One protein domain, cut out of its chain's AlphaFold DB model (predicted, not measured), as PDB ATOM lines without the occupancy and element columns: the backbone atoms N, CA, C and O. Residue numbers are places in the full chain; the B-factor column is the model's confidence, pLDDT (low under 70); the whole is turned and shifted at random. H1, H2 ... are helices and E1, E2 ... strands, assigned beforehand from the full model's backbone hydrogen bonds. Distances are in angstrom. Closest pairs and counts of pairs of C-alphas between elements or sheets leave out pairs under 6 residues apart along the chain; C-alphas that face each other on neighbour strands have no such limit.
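This is residues 42 to 175 of the 181 residues of an uncharacterized protein of Acetobacter pasteurianus (UniProt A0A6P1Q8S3). A curled sheet of five strands, built round the long hairpin E4 and E5, forms a wall on which H1 and H2 pack, the two helices about perpendicular to each other. Two arms make the length of this elongated domain: at one end the loop of residues 111 to 132 that joins E4 to E5, at the other the small two-stranded hairpin E2 and E3, well away from the larger sheet. The printed part has 134 residues, with three named helices and seven named strands in the order E1, H1, H2, E2, E3, E4, E5, H3, E6, E7. The larger sheet has the order E1, E5, E4, E7, E6, all antiparallel, and the class is mixed, helices and strands. The whole is loose, with a radius of gyration of the C-alphas of 19.6 A and spans of 68 by 37 by 23 A.

The larger sheet runs from E1, residues 44 to 47, through E5, residues 133 to 143, E4, residues 100 to 110, and E7, residues 165 to 170, to E6, residues 156 to 160. E1 and E6 are its edge strands, and the way across it turns by 161 degrees, curled like part of a barrel. E4 and E5 are a hairpin, their directions at 156 degrees, with N 104 and O 138 at 2.9 A and N 136 and O 107 at 2.8 A, within hydrogen-bond range. E1 is the antiparallel neighbour of E5, with N 46 and O 141 at 3.0 A. E7 is the antiparallel neighbour of E4, with N 108 and O 166 at 2.8 A. E6 and E7 are also a hairpin, with N 159 and O 167 at 2.7 A. H1, residues 49 to 62, is on the sheet at a height of 12.5 A, over E5 and only just over E4, where 3 of its 14 C-alphas fall. It runs across the strands, at 84 degrees to E5 on the local plane; the closest C-alphas of H1 and E5 are those of His 49 and Val 139, 5.5 A apart. H2, residues 69 to 75, is on the sheet too, at a height of 9.0 A, over E5 and slantwise to the strands, at 41 degrees to E5 on the local plane, which only just 6 C-alphas of the sheet define. H1 and H2 touch and stand about perpendicular, at 84 degrees; their closest C-alphas are those of Leu 56 and Ala 72, 5.0 A apart. H3, residues 151 to 154, only grazes the sheet, with its residues 152 to 154. The hairpin of E2, residues 81 to 84, and E3, residues 89 to 92, has N 82 and O 91 at 2.8 A; both strands are apart from E5, E6 and E7, for instance. In H1 and H2 every O i to N i+4 pair is within hydrogen-bond range; H3 is too short for such a pair.

E4 measures 30.3 A from first to last C-alpha and E5 30.0 A; H1 measures 20.4 A, E7 15.4 A and E6 13.0 A. E1, with 10.1 A, begins at C-alpha 44 at (-7.556, -39.655, 4.936). E4 begins at C-alpha 100 at (0.106, -41.613, 12.572). E7 ends at C-alpha 170 at (-16.372, -39.039, 12.019). H2 measures 9.8 A, E3 9.9 A, E2 9.5 A and H3 5.6 A.

The two C-alphas farthest apart are those of His 86 and Ser 127, 68.1 A. The printed part has no cut. The link from E4 to E5, 22 residues, is long. The mean pLDDT of the printed part is 90.7, and residues 95 to 98, 161 to 162 and 175 are under 70.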
ATOM      1  N   GLY A  42      -2.821 -39.384  -1.554       93.94
ATOM      2  CA  GLY A  42      -3.342 -38.716  -0.363       93.94
ATOM      3  C   GLY A  42      -3.471 -39.617   0.869       93.94
ATOM      4  O   GLY A  42      -3.325 -40.839   0.809       93.94
ATOM      5  N   PHE A  43      -3.788 -38.975   1.994       95.56
ATOM      6  CA  PHE A  43      -4.128 -39.610   3.265       95.56
ATOM      7  C   PHE A  43      -5.477 -39.086   3.748       95.56
ATOM      8  O   PHE A  43      -5.776 -37.899   3.615       95.56
ATOM      9  N   SER A  44      -6.275 -39.976   4.322       95.31
ATOM     10  CA  SER A  44      -7.556 -39.655   4.936       95.31
ATOM     11  C   SER A  44      -7.355 -39.368   6.416       95.31
ATOM     12  O   SER A  44      -6.702 -40.142   7.112       95.31
ATOM     13  N   LEU A  45      -7.931 -38.269   6.897       96.62
ATOM     14  CA  LEU A  45      -7.992 -37.974   8.323       96.62
ATOM     15  C   LEU A  45      -9.253 -38.605   8.912       96.62
ATOM     16  O   LEU A  45     -10.361 -38.285   8.478       96.62
ATOM     17  N   VAL A  46      -9.079 -39.466   9.909       96.38
ATOM     18  CA  VAL A  46     -10.174 -40.144  10.620       96.38
ATOM     19  C   VAL A  46     -10.108 -39.852  12.114       96.38
ATOM     20  O   VAL A  46      -9.049 -39.513  12.637       96.38
ATOM     21  N   SER A  47     -11.234 -39.951  12.817       95.44
ATOM     22  CA  SER A  47     -11.286 -39.762  14.269       95.44
ATOM     23  C   SER A  47     -10.757 -41.000  14.988       95.44
ATOM     24  O   SER A  47     -11.189 -42.116  14.710       95.44
ATOM     25  N   ARG A  48      -9.867 -40.788  15.961       94.88
ATOM     26  CA  ARG A  48      -9.350 -41.810  16.880       94.88
ATOM     27  C   ARG A  48      -9.530 -41.391  18.337       94.88
ATOM     28  O   ARG A  48      -8.601 -41.404  19.145       94.88
ATOM     29  N   HIS A  49     -10.746 -40.970  18.687       94.38
ATOM     30  CA  HIS A  49     -11.073 -40.637  20.078       94.38
ATOM     31  C   HIS A  49     -10.872 -41.838  21.021       94.38
ATOM     32  O   HIS A  49     -10.456 -41.665  22.162       94.38
ATOM     33  N   ASP A  50     -11.104 -43.054  20.530       93.75
ATOM     34  CA  ASP A  50     -10.789 -44.313  21.211       93.75
ATOM     35  C   ASP A  50      -9.322 -44.379  21.662       93.75
ATOM     36  O   ASP A  50      -9.065 -44.672  22.832       93.75
ATOM     37  N   ALA A  51      -8.378 -44.010  20.788       93.00
ATOM     38  CA  ALA A  51      -6.949 -44.016  21.097       93.00
ATOM     39  C   ALA A  51      -6.598 -43.023  22.217       93.00
ATOM     40  O   ALA A  51      -5.757 -43.311  23.069       93.00
ATOM     41  N   LEU A  52      -7.273 -41.867  22.273       94.12
ATOM     42  CA  LEU A  52      -7.104 -40.907  23.368       94.12
ATOM     43  C   LEU A  52      -7.540 -41.502  24.715       94.12
ATOM     44  O   LEU A  52      -6.834 -41.362  25.717       94.12
ATOM     45  N   ILE A  53      -8.687 -42.186  24.742       94.94
ATOM     46  CA  ILE A  53      -9.195 -42.836  25.955       94.94
ATOM     47  C   ILE A  53      -8.282 -43.990  26.380       94.94
ATOM     48  O   ILE A  53      -7.990 -44.138  27.567       94.94
ATOM     49  N   GLU A  54      -7.812 -44.801  25.434       92.62
ATOM     50  CA  GLU A  54      -6.857 -45.874  25.703       92.62
ATOM     51  C   GLU A  54      -5.551 -45.331  26.290       92.62
ATOM     52  O   GLU A  54      -5.093 -45.811  27.330       92.62
ATOM     53  N   ARG A  55      -5.004 -44.260  25.703       91.44
ATOM     54  CA  ARG A  55      -3.793 -43.613  26.211       91.44
ATOM     55  C   ARG A  55      -3.978 -43.082  27.628       91.44
ATOM     56  O   ARG A  55      -3.089 -43.267  28.457       91.44
ATOM     57  N   LEU A  56      -5.130 -42.485  27.937       94.50
ATOM     58  CA  LEU A  56      -5.450 -42.051  29.297       94.50
ATOM     59  C   LEU A  56      -5.454 -43.227  30.285       94.50
ATOM     60  O   LEU A  56      -4.860 -43.126  31.358       94.50
ATOM     61  N   ARG A  57      -6.100 -44.347  29.932       94.38
ATOM     62  CA  ARG A  57      -6.110 -45.553  30.779       94.38
ATOM     63  C   ARG A  57      -4.693 -46.064  31.025       94.38
ATOM     64  O   ARG A  57      -4.351 -46.365  32.166       94.38
ATOM     65  N   HIS A  58      -3.872 -46.105  29.978       90.81
ATOM     66  CA  HIS A  58      -2.481 -46.524  30.078       90.81
ATOM     67  C   HIS A  58      -1.684 -45.620  31.031       90.81
ATOM     68  O   HIS A  58      -1.094 -46.122  31.987       90.81
ATOM     69  N   LEU A  59      -1.744 -44.293  30.857       90.69
ATOM     70  CA  LEU A  59      -1.051 -43.337  31.734       90.69
ATOM     71  C   LEU A  59      -1.437 -43.514  33.207       90.69
ATOM     72  O   LEU A  59      -0.556 -43.571  34.065       90.69
ATOM     73  N   ARG A  60      -2.733 -43.688  33.491       94.31
ATOM     74  CA  ARG A  60      -3.235 -43.926  34.854       94.31
ATOM     75  C   ARG A  60      -2.753 -45.234  35.467       94.31
ATOM     76  O   ARG A  60      -2.583 -45.302  36.679       94.31
ATOM     77  N   SER A  61      -2.529 -46.256  34.645       91.56
ATOM     78  CA  SER A  61      -2.062 -47.564  35.111       91.56
ATOM     79  C   SER A  61      -0.552 -47.638  35.344       91.56
ATOM     80  O   SER A  61      -0.108 -48.455  36.146       91.56
ATOM     81  N   THR A  62       0.242 -46.822  34.645       86.19
ATOM     82  CA  THR A  62       1.701 -47.003  34.584       86.19
ATOM     83  C   THR A  62       2.477 -45.907  35.304       86.19
ATOM     84  O   THR A  62       3.370 -46.215  36.086       86.19
ATOM     85  N   SER A  63       2.175 -44.635  35.035       78.88
ATOM     86  CA  SER A  63       3.061 -43.520  35.402       78.88
ATOM     87  C   SER A  63       2.378 -42.413  36.201       78.88
ATOM     88  O   SER A  63       3.017 -41.802  37.056       78.88
ATOM     89  N   MET A  64       1.099 -42.135  35.941       85.81
ATOM     90  CA  MET A  64       0.391 -40.963  36.459       85.81
ATOM     91  C   MET A  64      -1.064 -41.297  36.802       85.81
ATOM     92  O   MET A  64      -1.959 -41.112  35.979       85.81
ATOM     93  N   VAL A  65      -1.318 -41.743  38.037       88.62
ATOM     94  CA  VAL A  65      -2.659 -42.159  38.512       88.62
ATOM     95  C   VAL A  65      -3.722 -41.065  38.322       88.62
ATOM     96  O   VAL A  65      -4.840 -41.359  37.907       88.62
ATOM     97  N   GLU A  66      -3.349 -39.800  38.528       93.88
ATOM     98  CA  GLU A  66      -4.241 -38.635  38.410       93.88
ATOM     99  C   GLU A  66      -4.243 -37.989  37.009       93.88
ATOM    100  O   GLU A  66      -4.735 -36.873  36.842       93.88
ATOM    101  N   ALA A  67      -3.697 -38.657  35.982       93.94
ATOM    102  CA  ALA A  67      -3.680 -38.115  34.623       93.94
ATOM    103  C   ALA A  67      -5.095 -37.783  34.126       93.94
ATOM    104  O   ALA A  67      -6.064 -38.504  34.400       93.94
ATOM    105  N   ASN A  68      -5.222 -36.714  33.346       95.25
ATOM    106  CA  ASN A  68      -6.463 -36.306  32.689       95.25
ATOM    107  C   ASN A  68      -6.351 -36.399  31.151       95.25
ATOM    108  O   ASN A  68      -5.314 -36.767  30.599       95.25
ATOM    109  N   LEU A  69      -7.441 -36.092  30.435       94.88
ATOM    110  CA  LEU A  69      -7.472 -36.170  28.966       94.88
ATOM    111  C   LEU A  69      -6.470 -35.231  28.285       94.88
ATOM    112  O   LEU A  69      -5.967 -35.579  27.222       94.88
ATOM    113  N   MET A  70      -6.163 -34.075  28.878       95.00
ATOM    114  CA  MET A  70      -5.150 -33.165  28.346       95.00
ATOM    115  C   MET A  70      -3.750 -33.776  28.467       95.00
ATOM    116  O   MET A  70      -2.988 -33.715  27.506       95.00
ATOM    117  N   ASP A  71      -3.424 -34.432  29.585       93.50
ATOM    118  CA  ASP A  71      -2.142 -35.139  29.735       93.50
ATOM    119  C   ASP A  71      -1.991 -36.237  28.673       93.50
ATOM    120  O   ASP A  71      -0.959 -36.345  28.004       93.50
ATOM    121  N   ALA A  72      -3.061 -37.011  28.458       93.19
ATOM    122  CA  ALA A  72      -3.110 -38.019  27.405       93.19
ATOM    123  C   ALA A  72      -2.938 -37.395  26.012       93.19
ATOM    124  O   ALA A  72      -2.122 -37.880  25.229       93.19
ATOM    125  N   LEU A  73      -3.633 -36.293  25.721       93.94
ATOM    126  CA  LEU A  73      -3.539 -35.576  24.448       93.94
ATOM    127  C   LEU A  73      -2.112 -35.078  24.177       93.94
ATOM    128  O   LEU A  73      -1.562 -35.320  23.105       93.94
ATOM    129  N   VAL A  74      -1.489 -34.427  25.162       91.69
ATOM    130  CA  VAL A  74      -0.120 -33.899  25.062       91.69
ATOM    131  C   VAL A  74       0.900 -35.023  24.893       91.69
ATOM    132  O   VAL A  74       1.918 -34.829  24.225       91.69
ATOM    133  N   SER A  75       0.634 -36.211  25.439       89.56
ATOM    134  CA  SER A  75       1.526 -37.358  25.265       89.56
ATOM    135  C   SER A  75       1.652 -37.813  23.801       89.56
ATOM    136  O   SER A  75       2.704 -38.322  23.430       89.56
ATOM    137  N   PHE A  76       0.660 -37.539  22.940       89.75
ATOM    138  CA  PHE A  76       0.766 -37.787  21.492       89.75
ATOM    139  C   PHE A  76       1.683 -36.790  20.767       89.75
ATOM    140  O   PHE A  76       2.155 -37.074  19.671       89.75
ATOM    141  N   CYS A  77       1.975 -35.633  21.368       87.69
ATOM    142  CA  CYS A  77       2.886 -34.636  20.798       87.69
ATOM    143  C   CYS A  77       4.356 -34.869  21.176       87.69
ATOM    144  O   CYS A  77       5.230 -34.135  20.708       87.69
ATOM    145  N   ARG A  78       4.651 -35.813  22.079       85.12
ATOM    146  CA  ARG A  78       5.961 -35.915  22.733       85.12
ATOM    147  C   ARG A  78       6.624 -37.256  22.464       85.12
ATOM    148  O   ARG A  78       5.998 -38.307  22.490       85.12
ATOM    149  N   HIS A  79       7.937 -37.199  22.263       81.12
ATOM    150  CA  HIS A  79       8.793 -38.377  22.257       81.12
ATOM    151  C   HIS A  79       9.378 -38.540  23.659       81.12
ATOM    152  O   HIS A  79      10.187 -37.719  24.094       81.12
ATOM    153  N   GLU A  80       8.941 -39.569  24.375       81.31
ATOM    154  CA  GLU A  80       9.465 -39.896  25.703       81.31
ATOM    155  C   GLU A  80      10.639 -40.861  25.570       81.31
ATOM    156  O   GLU A  80      10.549 -41.846  24.830       81.31
ATOM    157  N   TRP A  81      11.714 -40.564  26.296       85.75
ATOM    158  CA  TRP A  81      12.954 -41.330  26.324       85.75
ATOM    159  C   TRP A  81      13.372 -41.590  27.770       85.75
ATOM    160  O   TRP A  81      13.301 -40.692  28.611       85.75
ATOM    161  N   SER A  82      13.864 -42.795  28.037       87.25
ATOM    162  CA  SER A  82      14.434 -43.203  29.318       87.25
ATOM    163  C   SER A  82      15.790 -43.855  29.097       87.25
ATOM    164  O   SER A  82      15.960 -44.647  28.174       87.25
ATOM    165  N   TYR A  83      16.755 -43.543  29.955       91.56
ATOM    166  CA  TYR A  83      18.064 -44.180  29.900       91.56
ATOM    167  C   TYR A  83      18.019 -45.554  30.576       91.56
ATOM    168  O   TYR A  83      17.739 -45.652  31.774       91.56
ATOM    169  N   ASN A  84      18.317 -46.608  29.818       91.19
ATOM    170  CA  ASN A  84      18.464 -47.956  30.339       91.19
ATOM    171  C   ASN A  84      19.883 -48.131  30.895       91.19
ATOM    172  O   ASN A  84      20.852 -48.286  30.153       91.19
ATOM    173  N   GLN A  85      20.011 -48.130  32.224       92.25
ATOM    174  CA  GLN A  85      21.307 -48.262  32.900       92.25
ATOM    175  C   GLN A  85      21.983 -49.623  32.678       92.25
ATOM    176  O   GLN A  85      23.206 -49.705  32.768       92.25
ATOM    177  N   HIS A  86      21.215 -50.679  32.400       90.88
ATOM    178  CA  HIS A  86      21.747 -52.026  32.184       90.88
ATOM    179  C   HIS A  86      22.285 -52.216  30.765       90.88
ATOM    180  O   HIS A  86      23.313 -52.865  30.592       90.88
ATOM    181  N   ALA A  87      21.611 -51.640  29.766       90.62
ATOM    182  CA  ALA A  87      22.052 -51.667  28.371       90.62
ATOM    183  C   ALA A  87      23.059 -50.551  28.038       90.62
ATOM    184  O   ALA A  87      23.836 -50.684  27.101       90.62
ATOM    185  N   GLY A  88      23.075 -49.462  28.816       94.56
ATOM    186  CA  GLY A  88      23.902 -48.287  28.540       94.56
ATOM    187  C   GLY A  88      23.370 -47.417  27.395       94.56
ATOM    188  O   GLY A  88      24.135 -46.673  26.786       94.56
ATOM    189  N   GLU A  89      22.074 -47.508  27.089       94.44
ATOM    190  CA  GLU A  89      21.453 -46.897  25.908       94.44
ATOM    191  C   GLU A  89      20.200 -46.086  26.270       94.44
ATOM    192  O   GLU A  89      19.539 -46.323  27.283       94.44
ATOM    193  N   TRP A  90      19.869 -45.096  25.437       91.00
ATOM    194  CA  TRP A  90      18.595 -44.382  25.523       91.00
ATOM    195  C   TRP A  90      17.521 -45.161  24.774       91.00
ATOM    196  O   TRP A  90      17.641 -45.391  23.573       91.00
ATOM    197  N   GLU A  91      16.440 -45.496  25.467       87.88
ATOM    198  CA  GLU A  91      15.298 -46.195  24.895       87.88
ATOM    199  C   GLU A  91      14.093 -45.265  24.831       87.88
ATOM    200  O   GLU A  91      13.830 -44.476  25.743       87.88
ATOM    201  N   ARG A  92      13.340 -45.361  23.738       81.19
ATOM    202  CA  ARG A  92      12.076 -44.648  23.609       81.19
ATOM    203  C   ARG A  92      11.030 -45.348  24.477       81.19
ATOM    204  O   ARG A  92      10.678 -46.491  24.220       81.19
ATOM    205  N   THR A  93      10.516 -44.643  25.479       76.00
ATOM    206  CA  THR A  93       9.491 -45.153  26.408       76.00
ATOM    207  C   THR A  93       8.077 -44.897  25.896       76.00
ATOM    208  O   THR A  93       7.145 -45.621  26.232       76.00
ATOM    209  N   SER A  94       7.903 -43.853  25.078       70.75
ATOM    210  CA  SER A  94       6.612 -43.597  24.431       70.75
ATOM    211  C   SER A  94       6.280 -44.760  23.487       70.75
ATOM    212  O   SER A  94       7.094 -45.042  22.600       70.75
ATOM    213  N   PRO A  95       5.122 -45.434  23.647       63.59
ATOM    214  CA  PRO A  95       4.744 -46.519  22.756       63.59
ATOM    215  C   PRO A  95       4.674 -45.988  21.325       63.59
ATOM    216  O   PRO A  95       4.155 -44.897  21.073       63.59
ATOM    217  N   ILE A  96       5.228 -46.756  20.393       61.47
ATOM    218  CA  ILE A  96       5.000 -46.534  18.970       61.47
ATOM    219  C   ILE A  96       3.523 -46.863  18.762       61.47
ATOM    220  O   ILE A  96       3.136 -48.019  18.880       61.47
ATOM    221  N   SER A  97       2.679 -45.852  18.556       66.38
ATOM    222  CA  SER A  97       1.302 -46.110  18.148       66.38
ATOM    223  C   SER A  97       1.311 -46.793  16.784       66.38
ATOM    224  O   SER A  97       2.092 -46.388  15.919       66.38
ATOM    225  N   ASP A  98       0.415 -47.756  16.561       69.06
ATOM    226  CA  ASP A  98       0.244 -48.476  15.285       69.06
ATOM    227  C   ASP A  98      -0.366 -47.595  14.168       69.06
ATOM    228  O   ASP A  98      -1.211 -48.017  13.381       69.06
ATOM    229  N   GLY A  99       0.040 -46.328  14.090       84.88
ATOM    230  CA  GLY A  99      -0.509 -45.331  13.183       84.88
ATOM    231  C   GLY A  99       0.069 -43.936  13.401       84.88
ATOM    232  O   GLY A  99       0.782 -43.669  14.374       84.88
ATOM    233  N   TRP A 100      -0.260 -43.027  12.482       91.50
ATOM    234  CA  TRP A 100       0.106 -41.613  12.572       91.50
ATOM    235  C   TRP A 100      -1.007 -40.847  13.288       91.50
ATOM    236  O   TRP A 100      -1.897 -40.275  12.653       91.50
ATOM    237  N   LEU A 101      -0.967 -40.864  14.619       93.19
ATOM    238  CA  LEU A 101      -1.926 -40.159  15.469       93.19
ATOM    239  C   LEU A 101      -1.554 -38.679  15.620       93.19
ATOM    240  O   LEU A 101      -0.392 -38.333  15.823       93.19
ATOM    241  N   VAL A 102      -2.553 -37.801  15.536       94.19
ATOM    242  CA  VAL A 102      -2.403 -36.344  15.652       94.19
ATOM    243  C   VAL A 102      -3.476 -35.748  16.561       94.19
ATOM    244  O   VAL A 102      -4.667 -35.979  16.345       94.19
ATOM    245  N   PRO A 103      -3.100 -34.939  17.562       95.38
ATOM    246  CA  PRO A 103      -4.051 -34.091  18.268       95.38
ATOM    247  C   PRO A 103      -4.701 -33.086  17.319       95.38
ATOM    248  O   PRO A 103      -4.023 -32.451  16.511       95.38
ATOM    249  N   MET A 104      -6.016 -32.927  17.422       96.06
ATOM    250  CA  MET A 104      -6.781 -32.018  16.571       96.06
ATOM    251  C   MET A 104      -8.003 -31.447  17.297       96.06
ATOM    252  O   MET A 104      -8.603 -32.131  18.135       96.06
ATOM    253  N   PRO A 105      -8.412 -30.207  16.979       96.88
ATOM    254  CA  PRO A 105      -9.705 -29.702  17.405       96.88
ATOM    255  C   PRO A 105     -10.813 -30.459  16.665       96.88
ATOM    256  O   PRO A 105     -10.741 -30.672  15.456       96.88
ATOM    257  N   VAL A 106     -11.852 -30.854  17.393       96.50
ATOM    258  CA  VAL A 106     -13.023 -31.559  16.843       96.50
ATOM    259  C   VAL A 106     -14.314 -30.781  17.031       96.50
ATOM    260  O   VAL A 106     -15.372 -31.239  16.620       96.50
ATOM    261  N   GLY A 107     -14.270 -29.608  17.653       95.88
ATOM    262  CA  GLY A 107     -15.469 -28.831  17.895       95.88
ATOM    263  C   GLY A 107     -15.282 -27.750  18.932       95.88
ATOM    264  O   GLY A 107     -14.164 -27.365  19.268       95.88
ATOM    265  N   TYR A 108     -16.416 -27.314  19.454       96.56
ATOM    266  CA  TYR A 108     -16.545 -26.236  20.405       96.56
ATOM    267  C   TYR A 108     -17.584 -26.577  21.471       96.56
ATOM    268  O   TYR A 108     -18.580 -27.244  21.178       96.56
ATOM    269  N   VAL A 109     -17.368 -26.102  22.694       95.62
ATOM    270  CA  VAL A 109     -18.346 -26.172  23.785       95.62
ATOM    271  C   VAL A 109     -18.629 -24.776  24.318       95.62
ATOM    272  O   VAL A 109     -17.720 -23.961  24.452       95.62
ATOM    273  N   GLY A 110     -19.903 -24.505  24.576       95.38
ATOM    274  CA  GLY A 110     -20.385 -23.288  25.206       95.38
ATOM    275  C   GLY A 110     -19.797 -23.077  26.594       95.38
ATOM    276  O   GLY A 110     -19.864 -23.972  27.431       95.38
ATOM    277  N   ILE A 111     -19.257 -21.884  26.831       95.75
ATOM    278  CA  ILE A 111     -18.737 -21.447  28.140       95.75
ATOM    279  C   ILE A 111     -19.591 -20.330  28.759       95.75
ATOM    280  O   ILE A 111     -19.248 -19.778  29.802       95.75
ATOM    281  N   SER A 112     -20.688 -19.973  28.096       93.69
ATOM    282  CA  SER A 112     -21.672 -18.991  28.538       93.69
ATOM    283  C   SER A 112     -23.077 -19.518  28.267       93.69
ATOM    284  O   SER A 112     -23.246 -20.552  27.627       93.69
ATOM    285  N   ASP A 113     -24.096 -18.772  28.678       93.06
ATOM    286  CA  ASP A 113     -25.435 -18.984  28.134       93.06
ATOM    287  C   ASP A 113     -25.491 -18.548  26.660       93.06
ATOM    288  O   ASP A 113     -24.712 -17.696  26.207       93.06
ATOM    289  N   LEU A 114     -26.421 -19.137  25.903       93.50
ATOM    290  CA  LEU A 114     -26.677 -18.754  24.517       93.50
ATOM    291  C   LEU A 114     -27.338 -17.371  24.483       93.50
ATOM    292  O   LEU A 114     -28.449 -17.197  24.982       93.50
ATOM    293  N   SER A 115     -26.670 -16.402  23.865       93.69
ATOM    294  CA  SER A 115     -27.198 -15.051  23.671       93.69
ATOM    295  C   SER A 115     -28.172 -15.017  22.493       93.69
ATOM    296  O   SER A 115     -27.948 -15.666  21.465       93.69
ATOM    297  N   GLY A 116     -29.252 -14.253  22.629       94.44
ATOM    298  CA  GLY A 116     -30.241 -14.059  21.580       94.44
ATOM    299  C   GLY A 116     -29.718 -13.219  20.406       94.44
ATOM    300  O   GLY A 116     -28.647 -12.606  20.484       94.44
ATOM    301  N   PRO A 117     -30.459 -13.184  19.285       95.88
ATOM    302  CA  PRO A 117     -30.133 -12.324  18.153       95.88
ATOM    303  C   PRO A 117     -30.060 -10.846  18.558       95.88
ATOM    304  O   PRO A 117     -31.024 -10.295  19.084       95.88
ATOM    305  N   GLY A 118     -28.923 -10.202  18.287       94.25
ATOM    306  CA  GLY A 118     -28.707  -8.777  18.554       94.25
ATOM    307  C   GLY A 118     -28.267  -8.440  19.981       94.25
ATOM    308  O   GLY A 118     -27.938  -7.283  20.235       94.25
ATOM    309  N   ASP A 119     -28.190  -9.427  20.880       94.69
ATOM    310  CA  ASP A 119     -27.731  -9.226  22.264       94.69
ATOM    311  C   ASP A 119     -26.233  -8.905  22.343       94.69
ATOM    312  O   ASP A 119     -25.782  -8.249  23.282       94.69
ATOM    313  N   ILE A 120     -25.454  -9.372  21.360       94.44
ATOM    314  CA  ILE A 120     -24.010  -9.152  21.280       94.44
ATOM    315  C   ILE A 120     -23.721  -8.015  20.295       94.44
ATOM    316  O   ILE A 120     -23.903  -8.198  19.085       94.44
ATOM    317  N   PRO A 121     -23.245  -6.850  20.780       92.56
ATOM    318  CA  PRO A 121     -22.797  -5.770  19.913       92.56
ATOM    319  C   PRO A 121     -21.685  -6.249  18.976       92.56
ATOM    320  O   PRO A 121     -20.862  -7.077  19.353       92.56
ATOM    321  N   GLU A 122     -21.658  -5.711  17.756       92.25
ATOM    322  CA  GLU A 122     -20.619  -6.001  16.750       92.25
ATOM    323  C   GLU A 122     -20.506  -7.480  16.332       92.25
ATOM    324  O   GLU A 122     -19.510  -7.891  15.735       92.25
ATOM    325  N   SER A 123     -21.538  -8.294  16.582       93.38
ATOM    326  CA  SER A 123     -21.579  -9.646  16.028       93.38
ATOM    327  C   SER A 123     -21.613  -9.603  14.492       93.38
ATOM    328  O   SER A 123     -22.143  -8.675  13.876       93.38
ATOM    329  N   ARG A 124     -21.051 -10.633  13.846       94.50
ATOM    330  CA  ARG A 124     -20.991 -10.724  12.373       94.50
ATOM    331  C   ARG A 124     -22.378 -10.706  11.720       94.50
ATOM    332  O   ARG A 124     -22.502 -10.264  10.582       94.50
ATOM    333  N   ASP A 125     -23.382 -11.227  12.419       94.81
ATOM    334  CA  ASP A 125     -24.773 -11.270  11.980       94.81
ATOM    335  C   ASP A 125     -25.693 -11.186  13.205       94.81
ATOM    336  O   ASP A 125     -25.912 -12.174  13.905       94.81
ATOM    337  N   ASN A 126     -26.260 -10.000  13.432       94.06
ATOM    338  CA  ASN A 126     -27.150  -9.732  14.564       94.06
ATOM    339  C   ASN A 126     -28.504 -10.464  14.466       94.06
ATOM    340  O   ASN A 126     -29.312 -10.353  15.382       94.06
ATOM    341  N   SER A 127     -28.785 -11.194  13.380       95.69
ATOM    342  CA  SER A 127     -29.997 -12.013  13.251       95.69
ATOM    343  C   SER A 127     -29.837 -13.442  13.788       95.69
ATOM    344  O   SER A 127     -30.831 -14.154  13.937       95.69
ATOM    345  N   VAL A 128     -28.611 -13.866  14.120       94.06
ATOM    346  CA  VAL A 128     -28.303 -15.230  14.570       94.06
ATOM    347  C   VAL A 128     -27.915 -15.216  16.056       94.06
ATOM    348  O   VAL A 128     -27.177 -14.326  16.476       94.06
ATOM    349  N   PRO A 129     -28.368 -16.194  16.871       93.56
ATOM    350  CA  PRO A 129     -27.906 -16.345  18.249       93.56
ATOM    351  C   PRO A 129     -26.382 -16.489  18.339       93.56
ATOM    352  O   PRO A 129     -25.762 -17.160  17.507       93.56
ATOM    353  N   HIS A 130     -25.785 -15.910  19.377       93.50
ATOM    354  CA  HIS A 130     -24.342 -15.944  19.608       93.50
ATOM    355  C   HIS A 130     -24.006 -16.778  20.846       93.50
ATOM    356  O   HIS A 130     -24.690 -16.704  21.862       93.50
ATOM    357  N   HIS A 131     -22.921 -17.547  20.784       93.69
ATOM    358  CA  HIS A 131     -22.449 -18.363  21.899       93.69
ATOM    359  C   HIS A 131     -20.939 -18.179  22.060       93.69
ATOM    360  O   HIS A 131     -20.197 -18.378  21.098       93.69
ATOM    361  N   PHE A 132     -20.474 -17.813  23.257       95.19
ATOM    362  CA  PHE A 132     -19.048 -17.883  23.569       95.19
ATOM    363  C   PHE A 132     -18.655 -19.336  23.790       95.19
ATOM    364  O   PHE A 132     -19.335 -20.067  24.510       95.19
ATOM    365  N   VAL A 133     -17.562 -19.753  23.159       96.25
ATOM    366  CA  VAL A 133     -17.150 -21.153  23.147       96.25
ATOM    367  C   VAL A 133     -15.652 -21.315  23.369       96.25
ATOM    368  O   VAL A 133     -14.863 -20.437  23.021       96.25
ATOM    369  N   GLU A 134     -15.261 -22.478  23.880       97.44
ATOM    370  CA  GLU A 134     -13.882 -22.970  23.873       97.44
ATOM    371  C   GLU A 134     -13.729 -24.180  22.938       97.44
ATOM    372  O   GLU A 134     -14.718 -24.787  22.526       97.44
ATOM    373  N   SER A 135     -12.491 -24.525  22.571       96.75
ATOM    374  CA  SER A 135     -12.210 -25.639  21.651       96.75
ATOM    375  C   SER A 135     -12.250 -26.994  22.357       96.75
ATOM    376  O   SER A 135     -11.627 -27.181  23.398       96.75
ATOM    377  N   ILE A 136     -12.906 -27.968  21.731       95.50
ATOM    378  CA  ILE A 136     -12.860 -29.379  22.122       95.50
ATOM    379  C   ILE A 136     -11.758 -30.057  21.314       95.50
ATOM    380  O   ILE A 136     -11.749 -29.975  20.084       95.50
ATOM    381  N   TYR A 137     -10.872 -30.777  21.994       96.56
ATOM    382  CA  TYR A 137      -9.787 -31.526  21.365       96.56
ATOM    383  C   TYR A 137     -10.022 -33.032  21.426       96.56
ATOM    384  O   TYR A 137     -10.611 -33.562  22.367       96.56
ATOM    385  N   SER A 138      -9.523 -33.721  20.406       96.12
ATOM    386  CA  SER A 138      -9.429 -35.174  20.347       96.12
ATOM    387  C   SER A 138      -8.175 -35.560  19.562       96.12
ATOM    388  O   SER A 138      -7.339 -34.715  19.237       96.12
ATOM    389  N   VAL A 139      -8.046 -36.842  19.247       95.50
ATOM    390  CA  VAL A 139      -7.006 -37.380  18.372       95.50
ATOM    391  C   VAL A 139      -7.646 -37.854  17.073       95.50
ATOM    392  O   VAL A 139      -8.730 -38.440  17.086       95.50
ATOM    393  N   GLY A 140      -6.978 -37.580  15.960       95.50
ATOM    394  CA  GLY A 140      -7.242 -38.197  14.669       95.50
ATOM    395  C   GLY A 140      -6.056 -39.026  14.198       95.50
ATOM    396  O   GLY A 140      -4.984 -38.989  14.797       95.50
ATOM    397  N   GLU A 141      -6.241 -39.762  13.112       95.69
ATOM    398  CA  GLU A 141      -5.187 -40.538  12.464       95.69
ATOM    399  C   GLU A 141      -5.132 -40.239  10.973       95.69
ATOM    400  O   GLU A 141      -6.166 -40.188  10.305       95.69
ATOM    401  N   TRP A 142      -3.919 -40.081  10.443       95.69
ATOM    402  CA  TRP A 142      -3.699 -40.094   9.003       95.69
ATOM    403  C   TRP A 142      -3.604 -41.537   8.513       95.69
ATOM    404  O   TRP A 142      -2.618 -42.237   8.749       95.69
ATOM    405  N   VAL A 143      -4.636 -41.976   7.801       94.50
ATOM    406  CA  VAL A 143      -4.759 -43.333   7.275       94.50
ATOM    407  C   VAL A 143      -4.697 -43.290   5.757       94.50
ATOM    408  O   VAL A 143      -5.405 -42.518   5.114       94.50
ATOM    409  N   SER A 144      -3.842 -44.114   5.151       92.94
ATOM    410  CA  SER A 144      -3.837 -44.208   3.692       92.94
ATOM    411  C   SER A 144      -5.179 -44.776   3.194       92.94
ATOM    412  O   SER A 144      -5.639 -45.769   3.761       92.94
ATOM    413  N   PRO A 145      -5.793 -44.220   2.131       91.81
ATOM    414  CA  PRO A 145      -7.117 -44.628   1.658       91.81
ATOM    415  C   PRO A 145      -7.254 -46.121   1.339       91.81
ATOM    416  O   PRO A 145      -8.341 -46.672   1.463       91.81
ATOM    417  N   HIS A 146      -6.162 -46.804   0.978       90.69
ATOM    418  CA  HIS A 146      -6.168 -48.249   0.721       90.69
ATOM    419  C   HIS A 146      -6.355 -49.113   1.982       90.69
ATOM    420  O   HIS A 146      -6.575 -50.310   1.851       90.69
ATOM    421  N   ARG A 147      -6.241 -48.537   3.186       90.06
ATOM    422  CA  ARG A 147      -6.527 -49.215   4.464       90.06
ATOM    423  C   ARG A 147      -7.952 -48.958   4.958       90.06
ATOM    424  O   ARG A 147      -8.324 -49.446   6.015       90.06
ATOM    425  N   ILE A 148      -8.728 -48.158   4.227       91.38
ATOM    426  CA  ILE A 148     -10.124 -47.879   4.550       91.38
ATOM    427  C   ILE A 148     -10.987 -48.884   3.794       91.38
ATOM    428  O   ILE A 148     -10.853 -49.023   2.571       91.38
ATOM    429  N   SER A 149     -11.850 -49.581   4.528       88.31
ATOM    430  CA  SER A 149     -12.740 -50.600   3.969       88.31
ATOM    431  C   SER A 149     -14.098 -50.022   3.593       88.31
ATOM    432  O   SER A 149     -14.629 -50.415   2.565       88.31
ATOM    433  N   SER A 150     -14.598 -49.027   4.343       90.56
ATOM    434  CA  SER A 150     -15.914 -48.436   4.098       90.56
ATOM    435  C   SER A 150     -15.855 -46.950   3.747       90.56
ATOM    436  O   SER A 150     -15.154 -46.181   4.407       90.56
ATOM    437  N   PRO A 151     -16.643 -46.467   2.768       90.25
ATOM    438  CA  PRO A 151     -16.705 -45.040   2.468       90.25
ATOM    439  C   PRO A 151     -17.250 -44.220   3.646       90.25
ATOM    440  O   PRO A 151     -16.908 -43.045   3.774       90.25
ATOM    441  N   VAL A 152     -18.062 -44.817   4.530       91.62
ATOM    442  CA  VAL A 152     -18.624 -44.107   5.696       91.62
ATOM    443  C   VAL A 152     -17.544 -43.716   6.703       91.62
ATOM    444  O   VAL A 152     -17.683 -42.706   7.388       91.62
ATOM    445  N   ASP A 153     -16.441 -44.466   6.749       92.88
ATOM    446  CA  ASP A 153     -15.290 -44.187   7.607       92.88
ATOM    447  C   ASP A 153     -14.588 -42.871   7.235       92.88
ATOM    448  O   ASP A 153     -13.910 -42.271   8.066       92.88
ATOM    449  N   LEU A 154     -14.775 -42.381   6.005       92.69
ATOM    450  CA  LEU A 154     -14.214 -41.112   5.537       92.69
ATOM    451  C   LEU A 154     -15.082 -39.899   5.887       92.69
ATOM    452  O   LEU A 154     -14.628 -38.759   5.777       92.69
ATOM    453  N   ILE A 155     -16.344 -40.114   6.260       93.06
ATOM    454  CA  ILE A 155     -17.319 -39.030   6.356       93.06
ATOM    455  C   ILE A 155     -17.216 -38.334   7.708       93.06
ATOM    456  O   ILE A 155     -17.254 -38.963   8.767       93.06
ATOM    457  N   TRP A 156     -17.119 -37.008   7.649       95.44
ATOM    458  CA  TRP A 156     -17.218 -36.112   8.793       95.44
ATOM    459  C   TRP A 156     -18.565 -35.393   8.748       95.44
ATOM    460  O   TRP A 156     -18.956 -34.858   7.709       95.44
ATOM    461  N   HIS A 157     -19.282 -35.360   9.865       94.56
ATOM    462  CA  HIS A 157     -20.581 -34.707   9.965       94.56
ATOM    463  C   HIS A 157     -20.657 -33.805  11.192       94.56
ATOM    464  O   HIS A 157     -20.085 -34.082  12.245       94.56
ATOM    465  N   ALA A 158     -21.373 -32.692  11.057       93.75
ATOM    466  CA  ALA A 158     -21.628 -31.805  12.180       93.75
ATOM    467  C   ALA A 158     -22.655 -32.441  13.129       93.75
ATOM    468  O   ALA A 158     -23.727 -32.869  12.705       93.75
ATOM    469  N   ASP A 159     -22.328 -32.455  14.411       91.25
ATOM    470  CA  ASP A 159     -23.206 -32.776  15.525       91.25
ATOM    471  C   ASP A 159     -23.420 -31.498  16.339       91.25
ATOM    472  O   ASP A 159     -22.493 -30.922  16.917       91.25
ATOM    473  N   ARG A 160     -24.662 -31.020  16.320       82.81
ATOM    474  CA  ARG A 160     -25.109 -29.852  17.075       82.81
ATOM    475  C   ARG A 160     -26.015 -30.377  18.180       82.81
ATOM    476  O   ARG A 160     -27.228 -30.457  18.000       82.81
ATOM    477  N   GLY A 161     -25.408 -30.813  19.280       66.69
ATOM    478  CA  GLY A 161     -26.136 -31.361  20.423       66.69
ATOM    479  C   GLY A 161     -27.003 -30.299  21.111       66.69
ATOM    480  O   GLY A 161     -26.738 -29.102  21.011       66.69
ATOM    481  N   GLN A 162     -28.018 -30.728  21.867       67.38
ATOM    482  CA  GLN A 162     -28.924 -29.840  22.623       67.38
ATOM    483  C   GLN A 162     -28.305 -29.241  23.910       67.38
ATOM    484  O   GLN A 162     -29.021 -28.875  24.832       67.38
ATOM    485  N   SER A 163     -26.980 -29.119  24.001       76.94
ATOM    486  CA  SER A 163     -26.275 -28.772  25.248       76.94
ATOM    487  C   SER A 163     -25.111 -27.793  25.054       76.94
ATOM    488  O   SER A 163     -24.148 -27.821  25.814       76.94
ATOM    489  N   GLY A 164     -25.147 -26.967  24.003       90.44
ATOM    490  CA  GLY A 164     -24.048 -26.039  23.701       90.44
ATOM    491  C   GLY A 164     -22.779 -26.724  23.182       90.44
ATOM    492  O   GLY A 164     -21.722 -26.106  23.154       90.44
ATOM    493  N   ILE A 165     -22.872 -27.992  22.769       94.56
ATOM    494  CA  ILE A 165     -21.776 -28.738  22.144       94.56
ATOM    495  C   ILE A 165     -21.952 -28.694  20.625       94.56
ATOM    496  O   ILE A 165     -22.961 -29.155  20.085       94.56
ATOM    497  N   TYR A 166     -20.935 -28.179  19.943       94.94
ATOM    498  CA  TYR A 166     -20.872 -28.029  18.493       94.94
ATOM    499  C   TYR A 166     -19.639 -28.759  17.976       94.94
ATOM    500  O   TYR A 166     -18.545 -28.202  17.953       94.94
ATOM    501  N   ARG A 167     -19.779 -30.017  17.572       94.00
ATOM    502  CA  ARG A 167     -18.629 -30.853  17.201       94.00
ATOM    503  C   ARG A 167     -18.781 -31.474  15.828       94.00
ATOM    504  O   ARG A 167     -19.876 -31.578  15.291       94.00
ATOM    505  N   CYS A 168     -17.662 -31.868  15.252       95.00
ATOM    506  CA  CYS A 168     -17.589 -32.651  14.041       95.00
ATOM    507  C   CYS A 168     -17.249 -34.086  14.435       95.00
ATOM    508  O   CYS A 168     -16.263 -34.336  15.129       95.00
ATOM    509  N   LEU A 169     -18.103 -35.019  14.037       93.88
ATOM    510  CA  LEU A 169     -17.940 -36.439  14.287       93.88
ATOM    511  C   LEU A 169     -17.530 -37.124  12.994       93.88
ATOM    512  O   LEU A 169     -17.975 -36.743  11.915       93.88
ATOM    513  N   ASN A 170     -16.711 -38.155  13.118       95.88
ATOM    514  CA  ASN A 170     -16.372 -39.039  12.019       95.88
ATOM    515  C   ASN A 170     -16.755 -40.460  12.393       95.88
ATOM    516  O   ASN A 170     -16.589 -40.870  13.540       95.88
ATOM    517  N   SER A 171     -17.311 -41.180  11.424       92.31
ATOM    518  CA  SER A 171     -17.894 -42.496  11.658       92.31
ATOM    519  C   SER A 171     -16.868 -43.628  11.659       92.31
ATOM    520  O   SER A 171     -17.289 -44.777  11.728       92.31
ATOM    521  N   TYR A 172     -15.567 -43.331  11.578       93.19
ATOM    522  CA  TYR A 172     -14.502 -44.332  11.582       93.19
ATOM    523  C   TYR A 172     -14.553 -45.236  12.814       93.19
ATOM    524  O   TYR A 172     -14.736 -44.774  13.941       93.19
ATOM    525  N   SER A 173     -14.345 -46.534  12.591       85.38
ATOM    526  CA  SER A 173     -14.206 -47.533  13.649       85.38
ATOM    527  C   SER A 173     -13.014 -48.431  13.352       85.38
ATOM    528  O   SER A 173     -13.028 -49.165  12.365       85.38
ATOM    529  N   ALA A 174     -12.007 -48.415  14.229       75.69
ATOM    530  CA  ALA A 174     -10.806 -49.240  14.078       75.69
ATOM    531  C   ALA A 174     -11.129 -50.748  14.030       75.69
ATOM    532  O   ALA A 174     -10.476 -51.499  13.312       75.69
ATOM    533  N   ASN A 175     -12.191 -51.187  14.715       65.38
ATOM    534  CA  ASN A 175     -12.588 -52.598  14.759       65.38
ATOM    535  C   ASN A 175     -13.118 -53.134  13.420       65.38
ATOM    536  O   ASN A 175     -13.115 -54.342  13.231       65.38
TER     537      ASN A 175